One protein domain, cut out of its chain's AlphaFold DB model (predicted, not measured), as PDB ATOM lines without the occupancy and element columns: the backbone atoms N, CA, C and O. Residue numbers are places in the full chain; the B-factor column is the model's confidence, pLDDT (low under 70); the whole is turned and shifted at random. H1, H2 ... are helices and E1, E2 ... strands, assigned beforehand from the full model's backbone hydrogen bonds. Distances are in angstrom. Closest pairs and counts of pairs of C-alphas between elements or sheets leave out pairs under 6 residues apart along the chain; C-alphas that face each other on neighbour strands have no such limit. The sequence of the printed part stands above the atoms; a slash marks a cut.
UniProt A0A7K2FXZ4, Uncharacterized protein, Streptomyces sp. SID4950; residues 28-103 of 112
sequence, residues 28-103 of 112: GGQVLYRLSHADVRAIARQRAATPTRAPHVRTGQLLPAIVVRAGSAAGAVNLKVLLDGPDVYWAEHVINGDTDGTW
ATOM      1  N   GLY A  28     138.508  83.532 129.935       93.62
ATOM      2  CA  GLY A  28     137.305  83.620 130.764       93.62
ATOM      3  C   GLY A  28     137.566  83.637 132.274       93.62
ATOM      4  O   GLY A  28     136.629  83.847 133.041       93.62
ATOM      5  N   GLY A  29     138.816  83.459 132.719       92.56
ATOM      6  CA  GLY A  29     139.182  83.492 134.133       92.56
ATOM      7  C   GLY A  29     138.924  84.858 134.772       92.56
ATOM      8  O   GLY A  29     139.161  85.899 134.154       92.56
ATOM      9  N   GLN A  30     138.449  84.846 136.018       94.38
ATOM     10  CA  GLN A  30     138.209  86.051 136.810       94.38
ATOM     11  C   GLN A  30     139.443  86.413 137.640       94.38
ATOM     12  O   GLN A  30     140.003  85.569 138.343       94.38
ATOM     13  N   VAL A  31     139.844  87.679 137.567       95.19
ATOM     14  CA  VAL A  31     140.971  88.255 138.311       95.19
ATOM     15  C   VAL A  31     140.583  89.613 138.891       95.19
ATOM     16  O   VAL A  31     139.567  90.197 138.511       95.19
ATOM     17  N   LEU A  32     141.401  90.127 139.806       96.69
ATOM     18  CA  LEU A  32     141.331  91.514 140.253       96.69
ATOM     19  C   LEU A  32     142.388  92.327 139.513       96.69
ATOM     20  O   LEU A  32     143.549  91.933 139.468       96.69
ATOM     21  N   TYR A  33     141.989  93.460 138.945       97.75
ATOM     22  CA  TYR A  33     142.885  94.396 138.278       97.75
ATOM     23  C   TYR A  33     143.013  95.679 139.094       97.75
ATOM     24  O   TYR A  33     142.001  96.252 139.504       97.75
ATOM     25  N   ARG A  34     144.249  96.130 139.328       98.19
ATOM     26  CA  ARG A  34     144.539  97.361 140.065       98.19
ATOM     27  C   ARG A  34     144.716  98.522 139.094       98.19
ATOM     28  O   ARG A  34     145.689  98.553 138.347       98.19
ATOM     29  N   LEU A  35     143.810  99.497 139.129       98.44
ATOM     30  CA  LEU A  35     143.858 100.629 138.203       98.44
ATOM     31  C   LEU A  35     145.121 101.476 138.382       98.44
ATOM     32  O   LEU A  35     145.415 101.955 139.477       98.44
ATOM     33  N   SER A  36     145.810 101.751 137.277       98.62
ATOM     34  CA  SER A  36     146.869 102.752 137.229       98.62
ATOM     35  C   SER A  36     146.313 104.170 137.099       98.62
ATOM     36  O   SER A  36     145.165 104.401 136.712       98.62
ATOM     37  N   HIS A  37     147.157 105.167 137.362       98.44
ATOM     38  CA  HIS A  37     146.792 106.559 137.107       98.44
ATOM     39  C   HIS A  37     146.547 106.846 135.611       98.44
ATOM     40  O   HIS A  37     145.747 107.720 135.268       98.44
ATOM     41  N   ALA A  38     147.193 106.107 134.702       98.31
ATOM     42  CA  ALA A  38     146.916 106.217 133.272       98.31
ATOM     43  C   ALA A  38     145.520 105.676 132.925       98.31
ATOM     44  O   ALA A  38     144.793 106.327 132.171       98.31
ATOM     45  N   ASP A  39     145.122 104.566 133.544       98.50
ATOM     46  CA  ASP A  39     143.833 103.903 133.325       98.50
ATOM     47  C   ASP A  39     142.684 104.810 133.768       98.50
ATOM     48  O   ASP A  39     141.743 105.043 133.015       98.50
ATOM     49  N   VAL A  40     142.804 105.416 134.956       98.50
ATOM     50  CA  VAL A  40     141.817 106.373 135.484       98.50
ATOM     51  C   VAL A  40     141.592 107.529 134.509       98.50
ATOM     52  O   VAL A  40     140.450 107.910 134.249       98.50
ATOM     53  N   ARG A  41     142.664 108.074 133.915       98.31
ATOM     54  CA  ARG A  41     142.542 109.135 132.902       98.31
ATOM     55  C   ARG A  41     141.897 108.634 131.615       98.31
ATOM     56  O   ARG A  41     141.125 109.375 131.012       98.31
ATOM     57  N   ALA A  42     142.210 107.415 131.179       97.94
ATOM     58  CA  ALA A  42     141.593 106.819 129.998       97.94
ATOM     59  C   ALA A  42     140.083 106.615 130.203       97.94
ATOM     60  O   ALA A  42     139.293 107.043 129.363       97.94
ATOM     61  N   ILE A  43     139.680 106.081 131.358       97.69
ATOM     62  CA  ILE A  43     138.274 105.904 131.752       97.69
ATOM     63  C   ILE A  43     137.559 107.257 131.826       97.69
ATOM     64  O   ILE A  43     136.464 107.413 131.286       97.69
ATOM     65  N   ALA A  44     138.181 108.268 132.438       96.88
ATOM     66  CA  ALA A  44     137.610 109.613 132.501       96.88
ATOM     67  C   ALA A  44     137.389 110.215 131.101       96.88
ATOM     68  O   ALA A  44     136.337 110.798 130.843       96.88
ATOM     69  N   ARG A  45     138.337 110.032 130.172       97.06
ATOM     70  CA  ARG A  45     138.186 110.464 128.770       97.06
ATOM     71  C   ARG A  45     137.064 109.714 128.054       97.06
ATOM     72  O   ARG A  45     136.272 110.345 127.359       97.06
ATOM     73  N   GLN A  46     136.961 108.400 128.250       96.25
ATOM     74  CA  GLN A  46     135.878 107.584 127.692       96.25
ATOM     75  C   GLN A  46     134.508 108.078 128.173       96.25
ATOM     76  O   GLN A  46     133.603 108.272 127.366       96.25
ATOM     77  N   ARG A  47     134.371 108.365 129.471       96.19
ATOM     78  CA  ARG A  47     133.124 108.876 130.058       96.19
ATOM     79  C   ARG A  47     132.821 110.323 129.684       96.19
ATOM     80  O   ARG A  47     131.658 110.696 129.640       96.19
ATOM     81  N   ALA A  48     133.828 111.132 129.367       95.62
ATOM     82  CA  ALA A  48     133.596 112.452 128.785       95.62
ATOM     83  C   ALA A  48     133.001 112.351 127.367       95.62
ATOM     84  O   ALA A  48     132.142 113.151 127.008       95.62
ATOM     85  N   ALA A  49     133.425 111.357 126.577       95.31
ATOM     86  CA  ALA A  49     132.902 111.115 125.230       95.31
ATOM     87  C   ALA A  49     131.531 110.415 125.227       95.31
ATOM     88  O   ALA A  49     130.716 110.637 124.337       95.31
ATOM     89  N   THR A  50     131.262 109.559 126.212       94.31
ATOM     90  CA  THR A  50     129.974 108.874 126.384       94.31
ATOM     91  C   THR A  50     129.574 108.928 127.859       94.31
ATOM     92  O   THR A  50     129.947 108.039 128.627       94.31
ATOM     93  N   PRO A  51     128.851 109.985 128.279       92.06
ATOM     94  CA  PRO A  51     128.509 110.199 129.680       92.06
ATOM     95  C   PRO A  51     127.700 109.056 130.286       92.06
ATOM     96  O   PRO A  51     126.694 108.613 129.734       92.06
ATOM     97  N   THR A  52     128.113 108.623 131.474       92.19
ATOM     98  CA  THR A  52     127.403 107.639 132.295       92.19
ATOM     99  C   THR A  52     127.200 108.205 133.702       92.19
ATOM    100  O   THR A  52     127.934 109.090 134.139       92.19
ATOM    101  N   ARG A  53     126.204 107.702 134.445       92.06
ATOM    102  CA  ARG A  53     125.990 108.063 135.864       92.06
ATOM    103  C   ARG A  53     126.882 107.259 136.828       92.06
ATOM    104  O   ARG A  53     126.586 107.180 138.015       92.06
ATOM    105  N   ALA A  54     127.938 106.641 136.309       93.44
ATOM    106  CA  ALA A  54     128.838 105.779 137.059       93.44
ATOM    107  C   ALA A  54     129.707 106.568 138.060       93.44
ATOM    108  O   ALA A  54     130.149 107.678 137.738       93.44
ATOM    109  N   PRO A  55     130.040 105.998 139.233       94.44
ATOM    110  CA  PRO A  55     130.969 106.616 140.177       94.44
ATOM    111  C   PRO A  55     132.371 106.811 139.591       94.44
ATOM    112  O   PRO A  55     132.818 106.058 138.725       94.44
ATOM    113  N   HIS A  56     133.106 107.800 140.105       94.31
ATOM    114  CA  HIS A  56     134.509 108.003 139.737       94.31
ATOM    115  C   HIS A  56     135.376 106.844 140.234       94.31
ATOM    116  O   HIS A  56     135.257 106.418 141.382       94.31
ATOM    117  N   VAL A  57     136.294 106.395 139.382       97.50
ATOM    118  CA  VAL A  57     137.320 105.414 139.744       97.50
ATOM    119  C   VAL A  57     138.586 106.101 140.255       97.50
ATOM    120  O   VAL A  57     138.820 107.280 139.975       97.50
ATOM    121  N   ARG A  58     139.414 105.371 141.006       98.00
ATOM    122  CA  ARG A  58     140.660 105.888 141.596       98.00
ATOM    123  C   ARG A  58     141.846 104.977 141.295       98.00
ATOM    124  O   ARG A  58     141.686 103.773 141.125       98.00
ATOM    125  N   THR A  59     143.044 105.556 141.269       98.50
ATOM    126  CA  THR A  59     144.297 104.796 141.196       98.50
ATOM    127  C   THR A  59     144.391 103.844 142.389       98.50
ATOM    128  O   THR A  59     143.979 104.204 143.493       98.50
ATOM    129  N   GLY A  60     144.895 102.631 142.171       97.81
ATOM    130  CA  GLY A  60     144.992 101.595 143.196       97.81
ATOM    131  C   GLY A  60     143.684 100.850 143.473       97.81
ATOM    132  O   GLY A  60     143.695  99.854 144.194       97.81
ATOM    133  N   GLN A  61     142.555 101.291 142.907       97.50
ATOM    134  CA  GLN A  61     141.282 100.597 143.064       97.50
ATOM    135  C   GLN A  61     141.349  99.221 142.395       97.50
ATOM    136  O   GLN A  61     141.706  99.111 141.221       97.50
ATOM    137  N   LEU A  62     140.988  98.184 143.152       97.25
ATOM    138  CA  LEU A  62     140.852  96.820 142.652       97.25
ATOM    139  C   LEU A  62     139.457  96.634 142.063       97.25
ATOM    140  O   LEU A  62     138.459  96.852 142.751       97.25
ATOM    141  N   LEU A  63     139.397  96.227 140.800       97.06
ATOM    142  CA  LEU A  63     138.153  95.961 140.085       97.06
ATOM    143  C   LEU A  63     138.153  94.547 139.499       97.06
ATOM    144  O   LEU A  63     139.208  94.061 139.081       97.06
ATOM    145  N   PRO A  64     136.987  93.878 139.445       96.88
ATOM    146  CA  PRO A  64     136.884  92.583 138.798       96.88
ATOM    147  C   PRO A  64     137.162  92.715 137.300       96.88
ATOM    148  O   PRO A  64     136.704  93.646 136.633       96.88
ATOM    149  N   ALA A  65     137.903  91.757 136.759       97.75
ATOM    150  CA  ALA A  65     138.223  91.702 135.348       97.75
ATOM    151  C   ALA A  65     138.184  90.267 134.819       97.75
ATOM    152  O   ALA A  65     138.437  89.305 135.546       97.75
ATOM    153  N   ILE A  66     137.869  90.140 133.532       97.25
ATOM    154  CA  ILE A  66     137.840  88.865 132.816       97.25
ATOM    155  C   ILE A  66     139.054  88.782 131.899       97.25
ATOM    156  O   ILE A  66     139.292  89.696 131.107       97.25
ATOM    157  N   VAL A  67     139.789  87.674 131.962       96.25
ATOM    158  CA  VAL A  67     140.858  87.358 131.009       96.25
ATOM    159  C   VAL A  67     140.238  87.072 129.645       96.25
ATOM    160  O   VAL A  67     139.534  86.082 129.468       96.25
ATOM    161  N   VAL A  68     140.507  87.922 128.658       97.12
ATOM    162  CA  VAL A  68     139.975  87.769 127.288       97.12
ATOM    163  C   VAL A  68     140.993  87.196 126.305       97.12
ATOM    164  O   VAL A  68     140.636  86.793 125.203       97.12
ATOM    165  N   ARG A  69     142.275  87.197 126.682       93.88
ATOM    166  CA  ARG A  69     143.379  86.680 125.874       93.88
ATOM    167  C   ARG A  69     144.582  86.426 126.773       93.88
ATOM    168  O   ARG A  69     145.001  87.335 127.488       93.88
ATOM    169  N   ALA A  70     145.157  85.230 126.695       86.81
ATOM    170  CA  ALA A  70     146.495  84.974 127.220       86.81
ATOM    171  C   ALA A  70     147.536  85.541 126.241       86.81
ATOM    172  O   ALA A  70     147.447  85.325 125.032       86.81
ATOM    173  N   GLY A  71     148.481  86.325 126.749       75.88
ATOM    174  CA  GLY A  71     149.587  86.887 125.983       75.88
ATOM    175  C   GLY A  71     150.694  85.862 125.720       75.88
ATOM    176  O   GLY A  71     150.745  84.802 126.339       75.88
ATOM    177  N   SER A  72     151.592  86.193 124.791       69.94
ATOM    178  CA  SER A  72     152.749  85.361 124.431       69.94
ATOM    179  C   SER A  72     153.913  85.463 125.425       69.94
ATOM    180  O   SER A  72     154.714  84.538 125.522       69.94
ATOM    181  N   ALA A  73     154.012  86.568 126.169       72.88
ATOM    182  CA  ALA A  73     154.941  86.698 127.287       72.88
ATOM    183  C   ALA A  73     154.384  85.970 128.520       72.88
ATOM    184  O   ALA A  73     153.187  86.059 128.798       72.88
ATOM    185  N   ALA A  74     155.248  85.266 129.256       71.56
ATOM    186  CA  ALA A  74     154.860  84.446 130.401       71.56
ATOM    187  C   ALA A  74     154.036  85.254 131.424       71.56
ATOM    188  O   ALA A  74     154.559  86.126 132.112       71.56
ATOM    189  N   GLY A  75     152.732  84.966 131.502       78.00
ATOM    190  CA  GLY A  75     151.808  85.575 132.464       78.00
ATOM    191  C   GLY A  75     151.176  86.910 132.046       78.00
ATOM    192  O   GLY A  75     150.357  87.435 132.801       78.00
ATOM    193  N   ALA A  76     151.496  87.449 130.867       90.88
ATOM    194  CA  ALA A  76     150.806  88.627 130.346       90.88
ATOM    195  C   ALA A  76     149.407  88.250 129.840       90.88
ATOM    196  O   ALA A  76     149.224  87.196 129.234       90.88
ATOM    197  N   VAL A  77     148.417  89.115 130.044       95.25
ATOM    198  CA  VAL A  77     147.036  88.907 129.583       95.25
ATOM    199  C   VAL A  77     146.425  90.208 129.078       95.25
ATOM    200  O   VAL A  77     146.881  91.297 129.421       95.25
ATOM    201  N   ASN A  78     145.362  90.097 128.284       96.50
ATOM    202  CA  ASN A  78     144.433  91.205 128.083       96.50
ATOM    203  C   ASN A  78     143.194  90.972 128.945       96.50
ATOM    204  O   ASN A  78     142.678  89.850 129.028       96.50
ATOM    205  N   LEU A  79     142.706  92.046 129.547       97.94
ATOM    206  CA  LEU A  79     141.589  92.037 130.470       97.94
ATOM    207  C   LEU A  79     140.467  92.941 129.977       97.94
ATOM    208  O   LEU A  79     140.700  94.063 129.527       97.94
ATOM    209  N   LYS A  80     139.237  92.464 130.158       98.38
ATOM    210  CA  LYS A  80     138.043  93.305 130.190       98.38
ATOM    211  C   LYS A  80     137.731  93.611 131.652       98.38
ATOM    212  O   LYS A  80     137.223  92.747 132.366       98.38
ATOM    213  N   VAL A  81     138.077  94.816 132.092       98.31
ATOM    214  CA  VAL A  81     137.836  95.325 133.447       98.31
ATOM    215  C   VAL A  81     136.398  95.824 133.537       98.31
ATOM    216  O   VAL A  81     135.952  96.628 132.714       98.31
ATOM    217  N   LEU A  82     135.668  95.321 134.526       97.62
ATOM    218  CA  LEU A  82     134.273  95.665 134.756       97.62
ATOM    219  C   LEU A  82     134.217  96.902 135.654       97.62
ATOM    220  O   LEU A  82     134.756  96.900 136.763       97.62
ATOM    221  N   LEU A  83     133.594  97.966 135.157       97.19
ATOM    222  CA  LEU A  83     133.390  99.196 135.911       97.19
ATOM    223  C   LEU A  83     131.994  99.181 136.542       97.19
ATOM    224  O   LEU A  83     131.089  98.509 136.051       97.19
ATOM    225  N   ASP A  84     131.811  99.940 137.621       93.88
ATOM    226  CA  ASP A  84     130.484 100.192 138.185       93.88
ATOM    227  C   ASP A  84     129.714 101.141 137.255       93.88
ATOM    228  O   ASP A  84     129.824 102.362 137.354       93.88
ATOM    229  N   GLY A  85     129.045 100.565 136.260       90.44
ATOM    230  CA  GLY A  85     128.387 101.277 135.177       90.44
ATOM    231  C   GLY A  85     128.154 100.379 133.959       90.44
ATOM    232  O   GLY A  85     128.513  99.203 133.962       90.44
ATOM    233  N   PRO A  86     127.542 100.916 132.891       91.44
ATOM    234  CA  PRO A  86     127.341 100.170 131.648       91.44
ATOM    235  C   PRO A  86     128.635 100.012 130.830       91.44
ATOM    236  O   PRO A  86     128.644  99.310 129.820       91.44
ATOM    237  N   ASP A  87     129.707 100.704 131.217       94.38
ATOM    238  CA  ASP A  87     130.973 100.745 130.508       94.38
ATOM    239  C   ASP A  87     132.001  99.747 131.057       94.38
ATOM    240  O   ASP A  87     131.917  99.236 132.171       94.38
ATOM    241  N   VAL A  88     133.001  99.461 130.229       96.88
ATOM    242  CA  VAL A  88     134.136  98.603 130.572       96.88
ATOM    243  C   VAL A  88     135.430  99.301 130.200       96.88
ATOM    244  O   VAL A  88     135.436 100.194 129.347       96.88
ATOM    245  N   TYR A  89     136.523  98.862 130.814       98.00
ATOM    246  CA  TYR A  89     137.871  99.293 130.467       98.00
ATOM    247  C   TYR A  89     138.693  98.110 129.949       98.00
ATOM    248  O   TYR A  89     138.618  97.007 130.490       98.00
ATOM    249  N   TRP A  90     139.471  98.328 128.891       98.19
ATOM    250  CA  TRP A  90     140.369  97.319 128.333       98.19
ATOM    251  C   TRP A  90     141.789  97.575 128.826       98.19
ATOM    252  O   TRP A  90     142.360  98.625 128.536       98.19
ATOM    253  N   ALA A  91     142.347  96.610 129.556       97.38
ATOM    254  CA  ALA A  91     143.741  96.632 129.985       97.38
ATOM    255  C   ALA A  91     144.517  95.581 129.186       97.38
ATOM    256  O   ALA A  91     144.177  94.396 129.204       97.38
ATOM    257  N   GLU A  92     145.534  96.003 128.448       95.38
ATOM    258  CA  GLU A  92     146.252  95.143 127.510       95.38
ATOM    259  C   GLU A  92     147.670  94.863 127.994       95.38
ATOM    260  O   GLU A  92     148.316  95.738 128.565       95.38
ATOM    261  N   HIS A  93     148.169  93.653 127.724       92.94
ATOM    262  CA  HIS A  93     149.545  93.261 128.048       92.94
ATOM    263  C   HIS A  93     149.913  93.413 129.537       92.94
ATOM    264  O   HIS A  93     151.065  93.676 129.875       92.94
ATOM    265  N   VAL A  94     148.946  93.211 130.433       94.81
ATOM    266  CA  VAL A  94     149.146  93.363 131.879       94.81
ATOM    267  C   VAL A  94     149.661  92.073 132.505       94.81
ATOM    268  O   VAL A  94     149.241  90.972 132.138       94.81
ATOM    269  N   ILE A  95     150.576  92.209 133.461       93.94
ATOM    270  CA  ILE A  95     151.235  91.093 134.153       93.94
ATOM    271  C   ILE A  95     150.664  90.883 135.554       93.94
ATOM    272  O   ILE A  95     150.022  91.774 136.118       93.94
ATOM    273  N   ASN A  96     150.900  89.690 136.102       92.81
ATOM    274  CA  ASN A  96     150.554  89.393 137.484       92.81
ATOM    275  C   ASN A  96     151.410  90.242 138.439       92.81
ATOM    276  O   ASN A  96     152.616  90.364 138.221       92.81
ATOM    277  N   GLY A  97     150.805  90.810 139.480       92.56
ATOM    278  CA  GLY A  97     151.514  91.618 140.468       92.56
ATOM    279  C   GLY A  97     150.598  92.246 141.515       92.56
ATOM    280  O   GLY A  97     149.397  91.977 141.571       92.56
ATOM    281  N   ASP A  98     151.191  93.083 142.360       92.88
ATOM    282  CA  ASP A  98     150.532  93.799 143.454       92.88
ATOM    283  C   ASP A  98     150.578  95.332 143.302       92.88
ATOM    284  O   ASP A  98     150.000  96.054 144.120       92.88
ATOM    285  N   THR A  99     151.203  95.837 142.237       95.69
ATOM    286  CA  THR A  99     151.330  97.268 141.941       95.69
ATOM    287  C   THR A  99     150.229  97.772 141.012       95.69
ATOM    288  O   THR A  99     149.492  97.008 140.386       95.69
ATOM    289  N   ASP A 100     150.102  99.089 140.892       98.06
ATOM    290  CA  ASP A 100     149.188  99.707 139.932       98.06
ATOM    291  C   ASP A 100     149.477  99.232 138.499       98.06
ATOM    292  O   ASP A 100     150.635  99.104 138.100       98.06
ATOM    293  N   GLY A 101     148.426  98.976 137.717       97.69
ATOM    294  CA  GLY A 101     148.541  98.453 136.353       97.69
ATOM    295  C   GLY A 101     148.793  96.943 136.263       97.69
ATOM    296  O   GLY A 101     149.124  96.442 135.190       97.69
ATOM    297  N   THR A 102     148.653  96.207 137.368       96.75
ATOM    298  CA  THR A 102     148.830  94.746 137.407       96.75
ATOM    299  C   THR A 102     147.546  94.026 137.812       96.75
ATOM    300  O   THR A 102     146.574  94.642 138.267       96.75
ATOM    301  N   TRP A 103     147.525  92.707 137.612       95.62
ATOM    302  CA  TRP A 103     146.420  91.848 138.031       95.62
ATOM    303  C   TRP A 103     146.850  90.831 139.087       95.62
ATOM    304  O   TRP A 103     147.990  90.383 139.112       95.62
TER     305      TRP A 103
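This is residues 28 to 103 of the 112 residues of an uncharacterized protein of Streptomyces sp. SID4950 (UniProt A0A7K2FXZ4). A strongly twisted, curled sheet of four strands, not closed into a barrel, makes the body, and one helix, H1, sits toward one end beside the edge strand E4 and only grazes the sheet. The turn between E2 and E3 makes the other end of the long axis, and the last residues, 95 to 103, loop back from the end of E4 to the side of E1. The printed part has 76 residues, with one named helix and four named strands in the order E1, H1, E2, E3, E4; the sheet order is E1, E2, E3, E4, all antiparallel, and the class is mixed, helices and strands. The whole is compact, with a radius of gyration of the C-alphas of 12.0 A, yet elongated, with spans of 37 by 22 by 17 A.

E1 covers residues 30 to 34 and is 13.4 A long from first to last C-alpha; C-alpha 30 is at (138.209, 86.051, 136.810). H1, residues 37 to 49, is 18.8 A long and begins with C-alpha 37 at (146.792, 106.559, 137.107). E2, residues 62 to 70, is the longest strand by residues, 20.3 A, and bends by 59 degrees at residue 66. E3 covers residues 77 to 82, 15.3 A. E4 covers residues 88 to 94, 16.0 A, and ends with C-alpha 94 at (149.146, 93.363, 131.879).

E1, an edge strand, is antiparallel to E2 at 121 degrees between directions; N 33 and O 63 are 2.8 A apart, within hydrogen-bond range. E2 and E3 form a hairpin at 140 degrees, with N 66 and O 80 at 2.9 A. E3 and E4 form a hairpin at 160 degrees, with N 79 and O 91 at 2.8 A. E2, E3 and E4 are a meander, each strand the antiparallel neighbour of the one before. From edge to edge the strands' lines turn by 94 degrees. E1 and E4 are apart, while the closest C-alphas of E1 and E3, those of Tyr 33 and Val 81, are 7.0 A apart. H1 is on the sheet but only grazes it, with its residues 39 to 46; its closest C-alphas to E4 are those of Ile 43 and Tyr 89, 6.7 A. Every O i to N i+4 pair of H1 is within hydrogen-bond range.

The two C-alphas farthest apart, those of Arg 53 and Ala 74, are 37.7 A apart. The printed part has no cut. The link from H1 to E2, residues 50 to 61, is long. The mean pLDDT of the printed part is 94.4, and residue 72 is under 70.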